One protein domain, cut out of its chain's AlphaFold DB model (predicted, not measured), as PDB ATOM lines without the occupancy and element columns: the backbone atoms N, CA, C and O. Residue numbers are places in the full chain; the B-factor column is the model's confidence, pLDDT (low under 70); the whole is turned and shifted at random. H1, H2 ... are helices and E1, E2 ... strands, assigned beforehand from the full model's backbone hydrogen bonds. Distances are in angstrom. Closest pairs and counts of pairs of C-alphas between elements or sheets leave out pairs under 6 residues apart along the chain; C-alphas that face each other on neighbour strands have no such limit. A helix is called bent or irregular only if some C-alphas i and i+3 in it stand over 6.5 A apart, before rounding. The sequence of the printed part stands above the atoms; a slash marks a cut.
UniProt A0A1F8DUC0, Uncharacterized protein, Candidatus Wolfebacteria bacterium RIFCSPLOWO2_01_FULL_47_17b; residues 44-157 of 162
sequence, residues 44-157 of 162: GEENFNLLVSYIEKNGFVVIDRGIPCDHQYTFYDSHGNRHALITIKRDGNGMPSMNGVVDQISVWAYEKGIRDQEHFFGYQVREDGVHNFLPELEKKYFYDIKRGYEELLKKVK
ATOM      1  N   GLY A  44      36.072  -3.306  37.417       97.19
ATOM      2  CA  GLY A  44      35.705  -1.902  37.597       97.19
ATOM      3  C   GLY A  44      34.943  -1.644  38.901       97.19
ATOM      4  O   GLY A  44      34.217  -2.506  39.400       97.19
ATOM      5  N   GLU A  45      35.087  -0.428  39.429       97.38
ATOM      6  CA  GLU A  45      34.505   0.017  40.706       97.38
ATOM      7  C   GLU A  45      32.991  -0.247  40.800       97.38
ATOM      8  O   GLU A  45      32.515  -0.809  41.786       97.38
ATOM      9  N   GLU A  46      32.223   0.080  39.754       97.56
ATOM     10  CA  GLU A  46      30.764  -0.104  39.739       97.56
ATOM     11  C   GLU A  46      30.364  -1.572  39.959       97.56
ATOM     12  O   GLU A  46      29.545  -1.877  40.829       97.56
ATOM     13  N   ASN A  47      30.953  -2.499  39.196       97.88
ATOM     14  CA  ASN A  47      30.625  -3.920  39.312       97.88
ATOM     15  C   ASN A  47      31.131  -4.496  40.636       97.88
ATOM     16  O   ASN A  47      30.451  -5.332  41.230       97.88
ATOM     17  N   PHE A  48      32.297  -4.052  41.108       98.44
ATOM     18  CA  PHE A  48      32.830  -4.478  42.395       98.44
ATOM     19  C   PHE A  48      31.882  -4.092  43.539       98.44
ATOM     20  O   PHE A  48      31.428  -4.964  44.282       98.44
ATOM     21  N   ASN A  49      31.475  -2.824  43.610       97.69
ATOM     22  CA  ASN A  49      30.550  -2.324  44.628       97.69
ATOM     23  C   ASN A  49      29.168  -2.991  44.557       97.69
ATOM     24  O   ASN A  49      28.550  -3.268  45.591       97.69
ATOM     25  N   LEU A  50      28.695  -3.303  43.347       97.62
ATOM     26  CA  LEU A  50      27.465  -4.061  43.136       97.62
ATOM     27  C   LEU A  50      27.559  -5.468  43.756       97.62
ATOM     28  O   LEU A  50      26.642  -5.901  44.458       97.62
ATOM     29  N   LEU A  51      28.671  -6.174  43.527       98.38
ATOM     30  CA  LEU A  51      28.913  -7.506  44.085       98.38
ATOM     31  C   LEU A  51      29.046  -7.470  45.611       98.38
ATOM     32  O   LEU A  51      28.416  -8.288  46.281       98.38
ATOM     33  N   VAL A  52      29.800  -6.511  46.161       98.25
ATOM     34  CA  VAL A  52      29.935  -6.316  47.617       98.25
ATOM     35  C   VAL A  52      28.561  -6.121  48.251       98.25
ATOM     36  O   VAL A  52      28.185  -6.878  49.146       98.25
ATOM     37  N   SER A  53      27.770  -5.181  47.728       97.44
ATOM     38  CA  SER A  53      26.428  -4.880  48.240       97.44
ATOM     39  C   SER A  53      25.506  -6.098  48.182       97.44
ATOM     40  O   SER A  53      24.729  -6.356  49.103       97.44
ATOM     41  N   TYR A  54      25.590  -6.880  47.103       97.94
ATOM     42  CA  TYR A  54      24.804  -8.098  46.960       97.94
ATOM     43  C   TYR A  54      25.184  -9.158  48.000       97.94
ATOM     44  O   TYR A  54      24.290  -9.771  48.588       97.94
ATOM     45  N   ILE A  55      26.482  -9.366  48.238       98.31
ATOM     46  CA  ILE A  55      26.982 -10.342  49.214       98.31
ATOM     47  C   ILE A  55      26.629  -9.910  50.637       98.31
ATOM     48  O   ILE A  55      26.122 -10.733  51.390       98.31
ATOM     49  N   GLU A  56      26.816  -8.640  51.003       97.06
ATOM     50  CA  GLU A  56      26.445  -8.152  52.338       97.06
ATOM     51  C   GLU A  56      24.928  -8.248  52.585       97.06
ATOM     52  O   GLU A  56      24.497  -8.595  53.682       97.06
ATOM     53  N   LYS A  57      24.100  -8.019  51.556       96.81
ATOM     54  CA  LYS A  57      22.634  -8.101  51.671       96.81
ATOM     55  C   LYS A  57      22.090  -9.532  51.732       96.81
ATOM     56  O   LYS A  57      21.091  -9.767  52.406       96.81
ATOM     57  N   ASN A  58      22.665 -10.462  50.967       97.19
ATOM     58  CA  ASN A  58      22.103 -11.810  50.767       97.19
ATOM     59  C   ASN A  58      22.943 -12.929  51.398       97.19
ATOM     60  O   ASN A  58      22.507 -14.081  51.431       97.19
ATOM     61  N   GLY A  59      24.161 -12.622  51.830       97.19
ATOM     62  CA  GLY A  59      25.045 -13.541  52.525       97.19
ATOM     63  C   GLY A  59      24.691 -13.673  54.002       97.19
ATOM     64  O   GLY A  59      23.921 -12.894  54.561       97.19
ATOM     65  N   PHE A  60      25.277 -14.674  54.648       97.25
ATOM     66  CA  PHE A  60      25.237 -14.784  56.099       97.25
ATOM     67  C   PHE A  60      26.455 -14.098  56.710       97.25
ATOM     68  O   PHE A  60      27.540 -14.076  56.126       97.25
ATOM     69  N   VAL A  61      26.270 -13.563  57.911       97.75
ATOM     70  CA  VAL A  61      27.319 -12.873  58.657       97.75
ATOM     71  C   VAL A  61      28.342 -13.879  59.187       97.75
ATOM     72  O   VAL A  61      27.982 -14.886  59.802       97.75
ATOM     73  N   VAL A  62      29.621 -13.585  58.977       97.00
ATOM     74  CA  VAL A  62      30.770 -14.323  59.499       97.00
ATOM     75  C   VAL A  62      31.398 -13.509  60.630       97.00
ATOM     76  O   VAL A  62      31.682 -12.320  60.491       97.00
ATOM     77  N   ILE A  63      31.602 -14.164  61.773       96.75
ATOM     78  CA  ILE A  63      32.200 -13.554  62.961       96.75
ATOM     79  C   ILE A  63      33.703 -13.840  62.953       96.75
ATOM     80  O   ILE A  63      34.108 -14.985  63.147       96.75
ATOM     81  N   ASP A  64      34.525 -12.802  62.787       94.25
ATOM     82  CA  ASP A  64      35.987 -12.884  62.905       94.25
ATOM     83  C   ASP A  64      36.432 -12.215  64.210       94.25
ATOM     84  O   ASP A  64      36.105 -11.060  64.481       94.25
ATOM     85  N   ARG A  65      37.140 -12.961  65.067       94.81
ATOM     86  CA  ARG A  65      37.606 -12.508  66.397       94.81
ATOM     87  C   ARG A  65      36.511 -11.838  67.248       94.81
ATOM     88  O   ARG A  65      36.777 -10.897  67.989       94.81
ATOM     89  N   GLY A  66      35.276 -12.338  67.156       96.19
ATOM     90  CA  GLY A  66      34.121 -11.817  67.898       96.19
ATOM     91  C   GLY A  66      33.416 -10.621  67.247       96.19
ATOM     92  O   GLY A  66      32.446 -10.124  67.813       96.19
ATOM     93  N   ILE A  67      33.857 -10.180  66.064       96.50
ATOM     94  CA  ILE A  67      33.282  -9.045  65.337       96.50
ATOM     95  C   ILE A  67      32.490  -9.564  64.120       96.50
ATOM     96  O   ILE A  67      33.065 -10.228  63.257       96.50
ATOM     97  N   PRO A  68      31.175  -9.289  64.029       96.56
ATOM     98  CA  PRO A  68      30.294  -9.789  62.970       96.56
ATOM     99  C   PRO A  68      30.363  -8.928  61.691       96.56
ATOM    100  O   PRO A  68      29.356  -8.359  61.276       96.56
ATOM    101  N   CYS A  69      31.551  -8.768  61.099       95.94
ATOM    102  CA  CYS A  69      31.769  -7.813  60.002       95.94
ATOM    103  C   CYS A  69      31.818  -8.429  58.596       95.94
ATOM    104  O   CYS A  69      31.453  -7.758  57.632       95.94
ATOM    105  N   ASP A  70      32.256  -9.678  58.462       97.50
ATOM    106  CA  ASP A  70      32.440 -10.318  57.158       97.50
ATOM    107  C   ASP A  70      31.116 -10.946  56.695       97.50
ATOM    108  O   ASP A  70      30.284 -11.326  57.520       97.50
ATOM    109  N   HIS A  71      30.884 -11.060  55.387       98.31
ATOM    110  CA  HIS A  71      29.661 -11.679  54.860       98.31
ATOM    111  C   HIS A  71      30.006 -12.735  53.828       98.31
ATOM    112  O   HIS A  71      30.768 -12.465  52.903       98.31
ATOM    113  N   GLN A  72      29.426 -13.928  53.964       98.50
ATOM    114  CA  GLN A  72      29.637 -15.023  53.029       98.50
ATOM    115  C   GLN A  72      28.366 -15.339  52.247       98.50
ATOM    116  O   GLN A  72      27.302 -15.600  52.807       98.50
ATOM    117  N   TYR A  73      28.506 -15.417  50.931       98.50
ATOM    118  CA  TYR A  73      27.475 -15.891  50.021       98.50
ATOM    119  C   TYR A  73      27.998 -17.103  49.244       98.50
ATOM    120  O   TYR A  73      29.195 -17.253  49.007       98.50
ATOM    121  N   THR A  74      27.120 -18.037  48.888       98.19
ATOM    122  CA  THR A  74      27.496 -19.228  48.115       98.19
ATOM    123  C   THR A  74      26.548 -19.401  46.945       98.19
ATOM    124  O   THR A  74      25.333 -19.320  47.114       98.19
ATOM    125  N   PHE A  75      27.097 -19.684  45.767       98.06
ATOM    126  CA  PHE A  75      26.319 -20.095  44.603       98.06
ATOM    127  C   PHE A  75      26.998 -21.251  43.866       98.06
ATOM    128  O   PHE A  75      28.134 -21.619  44.174       98.06
ATOM    129  N   TYR A  76      26.268 -21.825  42.916       98.25
ATOM    130  CA  TYR A  76      26.786 -22.791  41.959       98.25
ATOM    131  C   TYR A  76      26.678 -22.191  40.565       98.25
ATOM    132  O   TYR A  76      25.638 -21.610  40.243       98.25
ATOM    133  N   ASP A  77      27.744 -22.305  39.779       98.00
ATOM    134  CA  ASP A  77      27.707 -21.918  38.370       98.00
ATOM    135  C   ASP A  77      26.988 -22.980  37.520       98.00
ATOM    136  O   ASP A  77      26.616 -24.058  37.998       98.00
ATOM    137  N   SER A  78      26.788 -22.684  36.239       97.31
ATOM    138  CA  SER A  78      26.140 -23.595  35.290       97.31
ATOM    139  C   SER A  78      26.871 -24.928  35.071       97.31
ATOM    140  O   SER A  78      26.274 -25.862  34.538       97.31
ATOM    141  N   HIS A  79      28.133 -25.052  35.494       97.12
ATOM    142  CA  HIS A  79      28.916 -26.291  35.434       97.12
ATOM    143  C   HIS A  79      28.894 -27.066  36.761       97.12
ATOM    144  O   HIS A  79      29.530 -28.112  36.889       97.12
ATOM    145  N   GLY A  80      28.137 -26.582  37.749       97.88
ATOM    146  CA  GLY A  80      28.035 -27.197  39.064       97.88
ATOM    147  C   GLY A  80      29.245 -26.932  39.954       97.88
ATOM    148  O   GLY A  80      29.361 -27.567  41.002       97.88
ATOM    149  N   ASN A  81      30.137 -26.004  39.591       98.50
ATOM    150  CA  ASN A  81      31.205 -25.602  40.496       98.50
ATOM    151  C   ASN A  81      30.611 -24.755  41.615       98.50
ATOM    152  O   ASN A  81      29.802 -23.855  41.379       98.50
ATOM    153  N   ARG A  82      31.026 -25.032  42.847       98.44
ATOM    154  CA  ARG A  82      30.609 -24.250  44.010       98.44
ATOM    155  C   ARG A  82      31.528 -23.051  44.146       98.44
ATOM    156  O   ARG A  82      32.730 -23.251  44.187       98.44
ATOM    157  N   HIS A  83      30.975 -21.864  44.367       98.56
ATOM    158  CA  HIS A  83      31.717 -20.634  44.649       98.56
ATOM    159  C   HIS A  83      31.278 -20.079  46.007       98.56
ATOM    160  O   HIS A  83      30.121 -19.686  46.171       98.56
ATOM    161  N   ALA A  84      32.170 -20.075  47.000       98.25
ATOM    162  CA  ALA A  84      31.951 -19.398  48.281       98.25
ATOM    163  C   ALA A  84      32.705 -18.074  48.306       98.25
ATOM    164  O   ALA A  84      33.928 -18.069  48.386       98.25
ATOM    165  N   LEU A  85      31.955 -16.977  48.253       98.38
ATOM    166  CA  LEU A  85      32.470 -15.614  48.250       98.38
ATOM    167  C   LEU A  85      32.360 -15.032  49.646       98.38
ATOM    168  O   LEU A  85      31.314 -15.191  50.274       98.38
ATOM    169  N   ILE A  86      33.392 -14.329  50.094       98.44
ATOM    170  CA  ILE A  86      33.370 -13.582  51.347       98.44
ATOM    171  C   ILE A  86      33.829 -12.142  51.115       98.44
ATOM    172  O   ILE A  86      34.855 -11.905  50.471       98.44
ATOM    173  N   THR A  87      33.063 -11.184  51.633       98.25
ATOM    174  CA  THR A  87      33.519  -9.802  51.804       98.25
ATOM    175  C   THR A  87      34.263  -9.699  53.129       98.25
ATOM    176  O   THR A  87      33.791 -10.188  54.157       98.25
ATOM    177  N   ILE A  88      35.445  -9.091  53.097       95.19
ATOM    178  CA  ILE A  88      36.353  -9.005  54.242       95.19
ATOM    179  C   ILE A  88      36.457  -7.534  54.639       95.19
ATOM    180  O   ILE A  88      36.969  -6.731  53.865       95.19
ATOM    181  N   LYS A  89      35.971  -7.164  55.830       96.31
ATOM    182  CA  LYS A  89      36.004  -5.772  56.313       96.31
ATOM    183  C   LYS A  89      37.122  -5.585  57.321       96.31
ATOM    184  O   LYS A  89      37.083  -6.168  58.409       96.31
ATOM    185  N   ARG A  90      38.127  -4.777  56.982       95.25
ATOM    186  CA  ARG A  90      39.262  -4.486  57.870       95.25
ATOM    187  C   ARG A  90      39.423  -2.984  58.092       95.25
ATOM    188  O   ARG A  90      39.067  -2.179  57.237       95.25
ATOM    189  N   ASP A  91      39.897  -2.605  59.274       94.12
ATOM    190  CA  ASP A  91      40.328  -1.234  59.550       94.12
ATOM    191  C   ASP A  91      41.738  -0.961  58.989       94.12
ATOM    192  O   ASP A  91      42.380  -1.841  58.413       94.12
ATOM    193  N   GLY A  92      42.249   0.258  59.186       92.81
ATOM    194  CA  GLY A  92      43.592   0.645  58.730       92.81
ATOM    195  C   GLY A  92      44.749  -0.147  59.361       92.81
ATOM    196  O   GLY A  92      45.877  -0.029  58.893       92.81
ATOM    197  N   ASN A  93      44.487  -0.959  60.391       93.69
ATOM    198  CA  ASN A  93      45.465  -1.838  61.033       93.69
ATOM    199  C   ASN A  93      45.291  -3.311  60.621       93.69
ATOM    200  O   ASN A  93      45.952  -4.187  61.181       93.69
ATOM    201  N   GLY A  94      44.389  -3.609  59.681       91.69
ATOM    202  CA  GLY A  94      44.089  -4.978  59.270       91.69
ATOM    203  C   GLY A  94      43.252  -5.764  60.286       91.69
ATOM    204  O   GLY A  94      43.206  -6.992  60.210       91.69
ATOM    205  N   MET A  95      42.601  -5.098  61.246       95.81
ATOM    206  CA  MET A  95      41.738  -5.747  62.237       95.81
ATOM    207  C   MET A  95      40.282  -5.805  61.751       95.81
ATOM    208  O   MET A  95      39.844  -4.889  61.053       95.81
ATOM    209  N   PRO A  96      39.509  -6.854  62.103       96.62
ATOM    210  CA  PRO A  96      38.089  -6.936  61.756       96.62
ATOM    211  C   PRO A  96      37.324  -5.710  62.262       96.62
ATOM    212  O   PRO A  96      37.498  -5.299  63.410       96.62
ATOM    213  N   SER A  97      36.490  -5.106  61.416       96.50
ATOM    214  CA  SER A  97      35.773  -3.877  61.762       96.50
ATOM    215  C   SER A  97      34.446  -3.769  61.026       96.50
ATOM    216  O   SER A  97      34.384  -3.930  59.810       96.50
ATOM    217  N   MET A  98      33.383  -3.398  61.748       95.56
ATOM    218  CA  MET A  98      32.066  -3.111  61.155       95.56
ATOM    219  C   MET A  98      32.105  -1.939  60.164       95.56
ATOM    220  O   MET A  98      31.294  -1.886  59.243       95.56
ATOM    221  N   ASN A  99      33.067  -1.029  60.344       94.94
ATOM    222  CA  ASN A  99      33.262   0.159  59.512       94.94
ATOM    223  C   ASN A  99      34.431  -0.003  58.528       94.94
ATOM    224  O   ASN A  99      34.834   0.971  57.898       94.94
ATOM    225  N   GLY A 100      35.019  -1.202  58.443       94.06
ATOM    226  CA  GLY A 100      36.077  -1.487  57.484       94.06
ATOM    227  C   GLY A 100      35.564  -1.390  56.050       94.06
ATOM    228  O   GLY A 100      34.412  -1.735  55.774       94.06
ATOM    229  N   VAL A 101      36.422  -0.927  55.146       93.44
ATOM    230  CA  VAL A 101      36.140  -0.944  53.707       93.44
ATOM    231  C   VAL A 101      36.417  -2.350  53.182       93.44
ATOM    232  O   VAL A 101      37.337  -3.019  53.654       93.44
ATOM    233  N   VAL A 102      35.600  -2.807  52.236       96.94
ATOM    234  CA  VAL A 102      35.859  -4.040  51.489       96.94
ATOM    235  C   VAL A 102      36.677  -3.661  50.263       96.94
ATOM    236  O   VAL A 102      36.166  -2.983  49.382       96.94
ATOM    237  N   ASP A 103      37.934  -4.084  50.208       95.88
ATOM    238  CA  ASP A 103      38.842  -3.868  49.071       95.88
ATOM    239  C   ASP A 103      38.993  -5.120  48.188       95.88
ATOM    240  O   ASP A 103      39.526  -5.064  47.079       95.88
ATOM    241  N   GLN A 104      38.491  -6.261  48.665       96.19
ATOM    242  CA  GLN A 104      38.465  -7.514  47.927       96.19
ATOM    243  C   GLN A 104      37.298  -8.418  48.337       96.19
ATOM    244  O   GLN A 104      36.864  -8.454  49.491       96.19
ATOM    245  N   ILE A 105      36.857  -9.240  47.389       98.38
ATOM    246  CA  ILE A 105      36.010 -10.407  47.639       98.38
ATOM    247  C   ILE A 105      36.878 -11.645  47.436       98.38
ATOM    248  O   ILE A 105      37.381 -11.873  46.337       98.38
ATOM    249  N   SER A 106      37.060 -12.451  48.480       98.06
ATOM    250  CA  SER A 106      37.790 -13.721  48.380       98.06
ATOM    251  C   SER A 106      36.837 -14.853  48.020       98.06
ATOM    252  O   SER A 106      35.759 -14.961  48.604       98.06
ATOM    253  N   VAL A 107      37.224 -15.700  47.068       98.31
ATOM    254  CA  VAL A 107      36.394 -16.798  46.571       98.31
ATOM    255  C   VAL A 107      37.116 -18.129  46.723       98.31
ATOM    256  O   VAL A 107      38.168 -18.358  46.131       98.31
ATOM    257  N   TRP A 108      36.509 -19.034  47.488       98.00
ATOM    258  CA  TRP A 108      36.874 -20.447  47.518       98.00
ATOM    259  C   TRP A 108      35.936 -21.200  46.590       98.00
ATOM    260  O   TRP A 108      34.765 -21.413  46.940       98.00
ATOM    261  N   ALA A 109      36.443 -21.594  45.423       97.94
ATOM    262  CA  ALA A 109      35.680 -22.374  44.469       97.94
ATOM    263  C   ALA A 109      36.166 -23.823  44.369       97.94
ATOM    264  O   ALA A 109      37.310 -24.148  44.690       97.94
ATOM    265  N   TYR A 110      35.233 -24.702  44.006       98.19
ATOM    266  CA  TYR A 110      35.428 -26.147  43.979       98.19
ATOM    267  C   TYR A 110      34.765 -26.758  42.747       98.19
ATOM    268  O   TYR A 110      33.548 -26.619  42.570       98.19
ATOM    269  N   GLU A 111      35.548 -27.460  41.928       97.56
ATOM    270  CA  GLU A 111      35.067 -28.135  40.723       97.56
ATOM    271  C   GLU A 111      33.977 -29.146  41.087       97.56
ATOM    272  O   GLU A 111      34.118 -29.921  42.038       97.56
ATOM    273  N   LYS A 112      32.854 -29.115  40.357       96.88
ATOM    274  CA  LYS A 112      31.684 -29.988  40.598       96.88
ATOM    275  C   LYS A 112      31.125 -29.917  42.034       96.88
ATOM    276  O   LYS A 112      30.393 -30.807  42.465       96.88
ATOM    277  N   GLY A 113      31.508 -28.894  42.801       95.88
ATOM    278  CA  GLY A 113      31.121 -28.709  44.197       95.88
ATOM    279  C   GLY A 113      31.830 -29.624  45.201       95.88
ATOM    280  O   GLY A 113      31.437 -29.639  46.370       95.88
ATOM    281  N   ILE A 114      32.864 -30.363  44.788       97.31
ATOM    282  CA  ILE A 114      33.579 -31.308  45.651       97.31
ATOM    283  C   ILE A 114      34.602 -30.552  46.506       97.31
ATOM    284  O   ILE A 114      35.556 -29.970  46.007       97.31
ATOM    285  N   ARG A 115      34.393 -30.531  47.826       96.12
ATOM    286  CA  ARG A 115      35.159 -29.698  48.767       96.12
ATOM    287  C   ARG A 115      36.450 -30.369  49.241       96.12
ATOM    288  O   ARG A 115      36.572 -30.696  50.420       96.12
ATOM    289  N   ASP A 116      37.403 -30.542  48.339       95.25
ATOM    290  CA  ASP A 116      38.748 -31.037  48.642       95.25
ATOM    291  C   ASP A 116      39.836 -30.175  47.975       95.25
ATOM    292  O   ASP A 116      39.545 -29.149  47.361       95.25
ATOM    293  N   GLN A 117      41.102 -30.552  48.157       92.88
ATOM    294  CA  GLN A 117      42.240 -29.825  47.587       92.88
ATOM    295  C   GLN A 117      42.415 -30.057  46.081       92.88
ATOM    296  O   GLN A 117      42.954 -29.187  45.404       92.88
ATOM    297  N   GLU A 118      41.976 -31.201  45.553       94.75
ATOM    298  CA  GLU A 118      42.160 -31.564  44.142       94.75
ATOM    299  C   GLU A 118      41.227 -30.767  43.227       94.75
ATOM    300  O   GLU A 118      41.601 -30.409  42.112       94.75
ATOM    301  N   HIS A 119      40.035 -30.450  43.731       95.88
ATOM    302  CA  HIS A 119      39.002 -29.694  43.033       95.88
ATOM    303  C   HIS A 119      39.033 -28.201  43.372       95.88
ATOM    304  O   HIS A 119      38.224 -27.435  42.847       95.88
ATOM    305  N   PHE A 120      39.918 -27.766  44.269       96.00
ATOM    306  CA  PHE A 120      39.991 -26.372  44.686       96.00
ATOM    307  C   PHE A 120      40.564 -25.476  43.581       96.00
ATOM    308  O   PHE A 120      41.622 -25.745  43.006       96.00
ATOM    309  N   PHE A 121      39.898 -24.346  43.359       95.75
ATOM    310  CA  PHE A 121      40.436 -23.208  42.630       95.75
ATOM    311  C   PHE A 121      39.960 -21.922  43.303       95.75
ATOM    312  O   PHE A 121      38.769 -21.649  43.414       95.75
ATOM    313  N   GLY A 122      40.899 -21.146  43.833       95.75
ATOM    314  CA  GLY A 122      40.597 -19.924  44.566       95.75
ATOM    315  C   GLY A 122      40.938 -18.682  43.760       95.75
ATOM    316  O   GLY A 122      41.889 -18.684  42.980       95.75
ATOM    317  N   TYR A 123      40.176 -17.614  43.950       97.50
ATOM    318  CA  TYR A 123      40.437 -16.337  43.298       97.50
ATOM    319  C   TYR A 123      39.903 -15.174  44.131       97.50
ATOM    320  O   TYR A 123      39.065 -15.349  45.013       97.50
ATOM    321  N   GLN A 124      40.382 -13.969  43.849       96.81
ATOM    322  CA  GLN A 124      39.859 -12.723  44.398       96.81
ATOM    323  C   GLN A 124      39.252 -11.872  43.295       96.81
ATOM    324  O   GLN A 124      39.788 -11.796  42.191       96.81
ATOM    325  N   VAL A 125      38.159 -11.198  43.628       98.12
ATOM    326  CA  VAL A 125      37.589 -10.117  42.827       98.12
ATOM    327  C   VAL A 125      37.969  -8.804  43.500       98.12
ATOM    328  O   VAL A 125      37.762  -8.648  44.704       98.12
ATOM    329  N   ARG A 126      38.530  -7.885  42.725       97.25
ATOM    330  CA  ARG A 126      38.915  -6.526  43.117       97.25
ATOM    331  C   ARG A 126      38.426  -5.552  42.053       97.25
ATOM    332  O   ARG A 126      38.010  -5.975  40.978       97.25
ATOM    333  N   GLU A 127      38.492  -4.256  42.329       96.69
ATOM    334  CA  GLU A 127      38.123  -3.230  41.344       96.69
ATOM    335  C   GLU A 127      38.961  -3.317  40.059       96.69
ATOM    336  O   GLU A 127      38.442  -3.106  38.963       96.69
ATOM    337  N   ASP A 128      40.240  -3.677  40.177       95.81
ATOM    338  CA  ASP A 128      41.177  -3.775  39.057       95.81
ATOM    339  C   ASP A 128      41.033  -5.066  38.233       95.81
ATOM    340  O   ASP A 128      41.509  -5.121  37.099       95.81
ATOM    341  N   GLY A 129      40.347  -6.088  38.752       96.44
ATOM    342  CA  GLY A 129      40.141  -7.337  38.031       96.44
ATOM    343  C   GLY A 129      39.876  -8.555  38.910       96.44
ATOM    344  O   GLY A 129      39.662  -8.471  40.123       96.44
ATOM    345  N   VAL A 130      39.891  -9.718  38.263       96.31
ATOM    346  CA  VAL A 130      39.844 -11.023  38.932       96.31
ATOM    347  C   VAL A 130      41.223 -11.669  38.895       96.31
ATOM    348  O   VAL A 130      41.805 -11.815  37.823       96.31
ATOM    349  N   HIS A 131      41.718 -12.098  40.057       93.75
ATOM    350  CA  HIS A 131      43.069 -12.641  40.217       93.75
ATOM    351  C   HIS A 131      43.021 -14.023  40.868       93.75
ATOM    352  O   HIS A 131      42.388 -14.194  41.909       93.75
ATOM    353  N   ASN A 132      43.697 -15.013  40.288       91.69
ATOM    354  CA  ASN A 132      43.783 -16.356  40.865       91.69
ATOM    355  C   ASN A 132      44.686 -16.354  42.118       91.69
ATOM    356  O   ASN A 132      45.704 -15.666  42.147       91.69
ATOM    357  N   PHE A 133      44.339 -17.134  43.147       89.25
ATOM    358  CA  PHE A 133      45.199 -17.322  44.326       89.25
ATOM    359  C   PHE A 133      46.476 -18.104  44.015       89.25
ATOM    360  O   PHE A 133      47.475 -17.936  44.708       89.25
ATOM    361  N   LEU A 134      46.422 -18.958  42.993       86.38
ATOM    362  CA  LEU A 134      47.512 -19.794  42.505       86.38
ATOM    363  C   LEU A 134      47.806 -19.381  41.052       86.38
ATOM    364  O   LEU A 134      47.224 -19.958  40.127       86.38
ATOM    365  N   PRO A 135      48.643 -18.349  40.822       81.31
ATOM    366  CA  PRO A 135      48.926 -17.818  39.484       81.31
ATOM    367  C   PRO A 135      49.420 -18.880  38.492       81.31
ATOM    368  O   PRO A 135      49.124 -18.832  37.303       81.31
ATOM    369  N   GLU A 136      50.121 -19.905  38.970       83.69
ATOM    370  CA  GLU A 136      50.570 -21.041  38.167       83.69
ATOM    371  C   GLU A 136      49.415 -21.886  37.597       83.69
ATOM    372  O   GLU A 136      49.581 -22.548  36.570       83.69
ATOM    373  N   LEU A 137      48.236 -21.835  38.225       81.19
ATOM    374  CA  LEU A 137      47.012 -22.509  37.787       81.19
ATOM    375  C   LEU A 137      46.042 -21.565  37.066       81.19
ATOM    376  O   LEU A 137      44.945 -21.991  36.696       81.19
ATOM    377  N   GLU A 138      46.430 -20.309  36.825       81.38
ATOM    378  CA  GLU A 138      45.583 -19.303  36.181       81.38
ATOM    379  C   GLU A 138      45.039 -19.813  34.846       81.38
ATOM    380  O   GLU A 138      43.828 -19.843  34.645       81.38
ATOM    381  N   LYS A 139      45.909 -20.357  33.990       85.69
ATOM    382  CA  LYS A 139      45.501 -20.908  32.689       85.69
ATOM    383  C   LYS A 139      44.536 -22.083  32.801       85.69
ATOM    384  O   LYS A 139      43.689 -22.237  31.924       85.69
ATOM    385  N   LYS A 140      44.682 -22.919  33.840       90.19
ATOM    386  CA  LYS A 140      43.836 -24.100  34.058       90.19
ATOM    387  C   LYS A 140      42.404 -23.667  34.366       90.19
ATOM    388  O   LYS A 140      41.477 -24.187  33.759       90.19
ATOM    389  N   TYR A 141      42.249 -22.709  35.276       92.50
ATOM    390  CA  TYR A 141      40.944 -22.337  35.824       92.50
ATOM    391  C   TYR A 141      40.364 -21.040  35.257       92.50
ATOM    392  O   TYR A 141      39.264 -20.657  35.643       92.50
ATOM    393  N   PHE A 142      41.062 -20.368  34.337       92.94
ATOM    394  CA  PHE A 142      40.634 -19.090  33.765       92.94
ATOM    395  C   PHE A 142      39.167 -19.104  33.314       92.94
ATOM    396  O   PHE A 142      38.395 -18.225  33.688       92.94
ATOM    397  N   TYR A 143      38.756 -20.122  32.551       94.19
ATOM    398  CA  TYR A 143      37.388 -20.200  32.035       94.19
ATOM    399  C   TYR A 143      36.344 -20.485  33.116       94.19
ATOM    400  O   TYR A 143      35.227 -19.985  33.008       94.19
ATOM    401  N   ASP A 144      36.685 -21.249  34.153       95.69
ATOM    402  CA  ASP A 144      35.771 -21.524  35.266       95.69
ATOM    403  C   ASP A 144      35.608 -20.301  36.169       95.69
ATOM    404  O   ASP A 144      34.493 -19.966  36.568       95.69
ATOM    405  N   ILE A 145      36.698 -19.570  36.409       96.44
ATOM    406  CA  ILE A 145      36.685 -18.293  37.130       96.44
ATOM    407  C   ILE A 145      35.880 -17.252  36.350       96.44
ATOM    408  O   ILE A 145      34.972 -16.635  36.907       96.44
ATOM    409  N   LYS A 146      36.173 -17.083  35.053       95.81
ATOM    410  CA  LYS A 146      35.460 -16.144  34.179       95.81
ATOM    411  C   LYS A 146      33.964 -16.438  34.166       95.81
ATOM    412  O   LYS A 146      33.172 -15.527  34.389       95.81
ATOM    413  N   ARG A 147      33.581 -17.706  33.992       96.19
ATOM    414  CA  ARG A 147      32.178 -18.135  34.011       96.19
ATOM    415  C   ARG A 147      31.509 -17.823  35.345       96.19
ATOM    416  O   ARG A 147      30.458 -17.190  35.355       96.19
ATOM    417  N   GLY A 148      32.119 -18.225  36.462       97.31
ATOM    418  CA  GLY A 148      31.577 -17.967  37.798       97.31
ATOM    419  C   GLY A 148      31.370 -16.472  38.060       97.31
ATOM    420  O   GLY A 148      30.303 -16.064  38.519       97.31
ATOM    421  N   TYR A 149      32.356 -15.644  37.708       97.81
ATOM    422  CA  TYR A 149      32.258 -14.189  37.809       97.81
ATOM    423  C   TYR A 149      31.138 -13.609  36.929       97.81
ATOM    424  O   TYR A 149      30.285 -12.876  37.435       97.81
ATOM    425  N   GLU A 150      31.104 -13.942  35.637       96.94
ATOM    426  CA  GLU A 150      30.121 -13.405  34.686       96.94
ATOM    427  C   GLU A 150      28.687 -13.825  35.039       96.94
ATOM    428  O   GLU A 150      27.764 -13.009  34.966       96.94
ATOM    429  N   GLU A 151      28.485 -15.072  35.467       97.75
ATOM    430  CA  GLU A 151      27.179 -15.567  35.902       97.75
ATOM    431  C   GLU A 151      26.703 -14.886  37.183       97.75
ATOM    432  O   GLU A 151      25.537 -14.484  37.266       97.75
ATOM    433  N   LEU A 152      27.595 -14.704  38.165       97.69
ATOM    434  CA  LEU A 152      27.262 -13.958  39.371       97.69
ATOM    435  C   LEU A 152      26.908 -12.512  39.025       97.69
ATOM    436  O   LEU A 152      25.851 -12.041  39.436       97.69
ATOM    437  N   LEU A 153      27.735 -11.821  38.239       97.56
ATOM    438  CA  LEU A 153      27.487 -10.431  37.860       97.56
ATOM    439  C   LEU A 153      26.160 -10.281  37.108       97.56
ATOM    440  O   LEU A 153      25.374  -9.385  37.414       97.56
ATOM    441  N   LYS A 154      25.871 -11.189  36.169       96.62
ATOM    442  CA  LYS A 154      24.588 -11.234  35.461       96.62
ATOM    443  C   LYS A 154      23.423 -11.443  36.425       96.62
ATOM    444  O   LYS A 154      22.409 -10.761  36.290       96.62
ATOM    445  N   LYS A 155      23.556 -12.349  37.401       95.00
ATOM    446  CA  LYS A 155      22.545 -12.569  38.444       95.00
ATOM    447  C   LYS A 155      22.318 -11.307  39.271       95.00
ATOM    448  O   LYS A 155      21.168 -10.943  39.498       95.00
ATOM    449  N   VAL A 156      23.392 -10.651  39.711       95.75
ATOM    450  CA  VAL A 156      23.290  -9.442  40.527       95.75
ATOM    451  C   VAL A 156      22.618  -8.324  39.733       95.75
ATOM    452  O   VAL A 156      21.654  -7.760  40.231       95.75
ATOM    453  N   LYS A 157      23.033  -8.074  38.483       94.19
ATOM    454  CA  LYS A 157      22.426  -7.051  37.611       94.19
ATOM    455  C   LYS A 157      20.970  -7.355  37.252       94.19
ATOM    456  O   LYS A 157      20.130  -6.468  37.324       94.19
TER     457      LYS A 157
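What this domain is: This is residues 44 to 157 of the 162 residues of an uncharacterized protein of Candidatus Wolfebacteria bacterium RIFCSPLOWO2_01_FULL_47_17b (UniProt A0A1F8DUC0). A six-stranded, strongly twisted sheet forms a wall, and two helices, H1 and H2, cross one of its faces, with residues 153 to 156 of H2 reaching H1. A long loop, residues 88 to 104, lies beyond one end of E3 and E4. The 114 printed residues hold H1, E1 to E6 and H2 in that order; the class is mixed, and the strands form an antiparallel meander, each the neighbour of the one before. The whole is compact, with a radius of gyration of the C-alphas of 13.8 A and spans of 36 by 30 by 25 A.

How they stand to each other: The sheet runs E1, residues 60 to 64, E2, 67 to 76, E3, 82 to 87, E4, 105 to 110, E5, 120 to 126, and E6, 129 to 132; E1 and E6 are its edge strands. Within hydrogen-bond range are N 62 and O 70 at 2.8 A, N 73 and O 85 at 2.9 A, N 84 and O 108 at 2.9 A, N 107 and O 123 at 2.8 A, and N 124 and O 131 at 2.8 A. H1, residues 45 to 58, and H2, residues 135 to 157, are on one face, making two layers, helices over a sheet. H1 runs across the strands at a height over the sheet of 8.4 A; its closest C-alphas to E2 are Glu 56 and His 71, 5.4 A. H2 also runs across them, at 6.6 A; its closest C-alphas to E5 are Tyr 141 and Phe 121, 6.9 A. With residues 153 to 156 alone H2 touches H1, the closest C-alphas being Val 156 and Tyr 54, 6.7 A. Every O i to N i+4 pair is within hydrogen-bond range in H1, and 15 of 19 in H2.

Where its parts are: H1 begins at C-alpha 45, (34.505, 0.017, 40.706), and spans 19.9 A. E2 spans 27.9 A. H2 spans 28.7 A and ends at C-alpha 157, (22.426, -7.051, 37.611); it is irregular, C-alphas 140 and 143 being 7.8 A apart, with a kink of 72 degrees near residue 142.

The domain as a whole: The two C-alphas farthest apart, those of His 79 and Asn 93, are 39.1 A apart. The printed part has no cut, its long link is E3 to E4, and no printed residue has a pLDDT under 70.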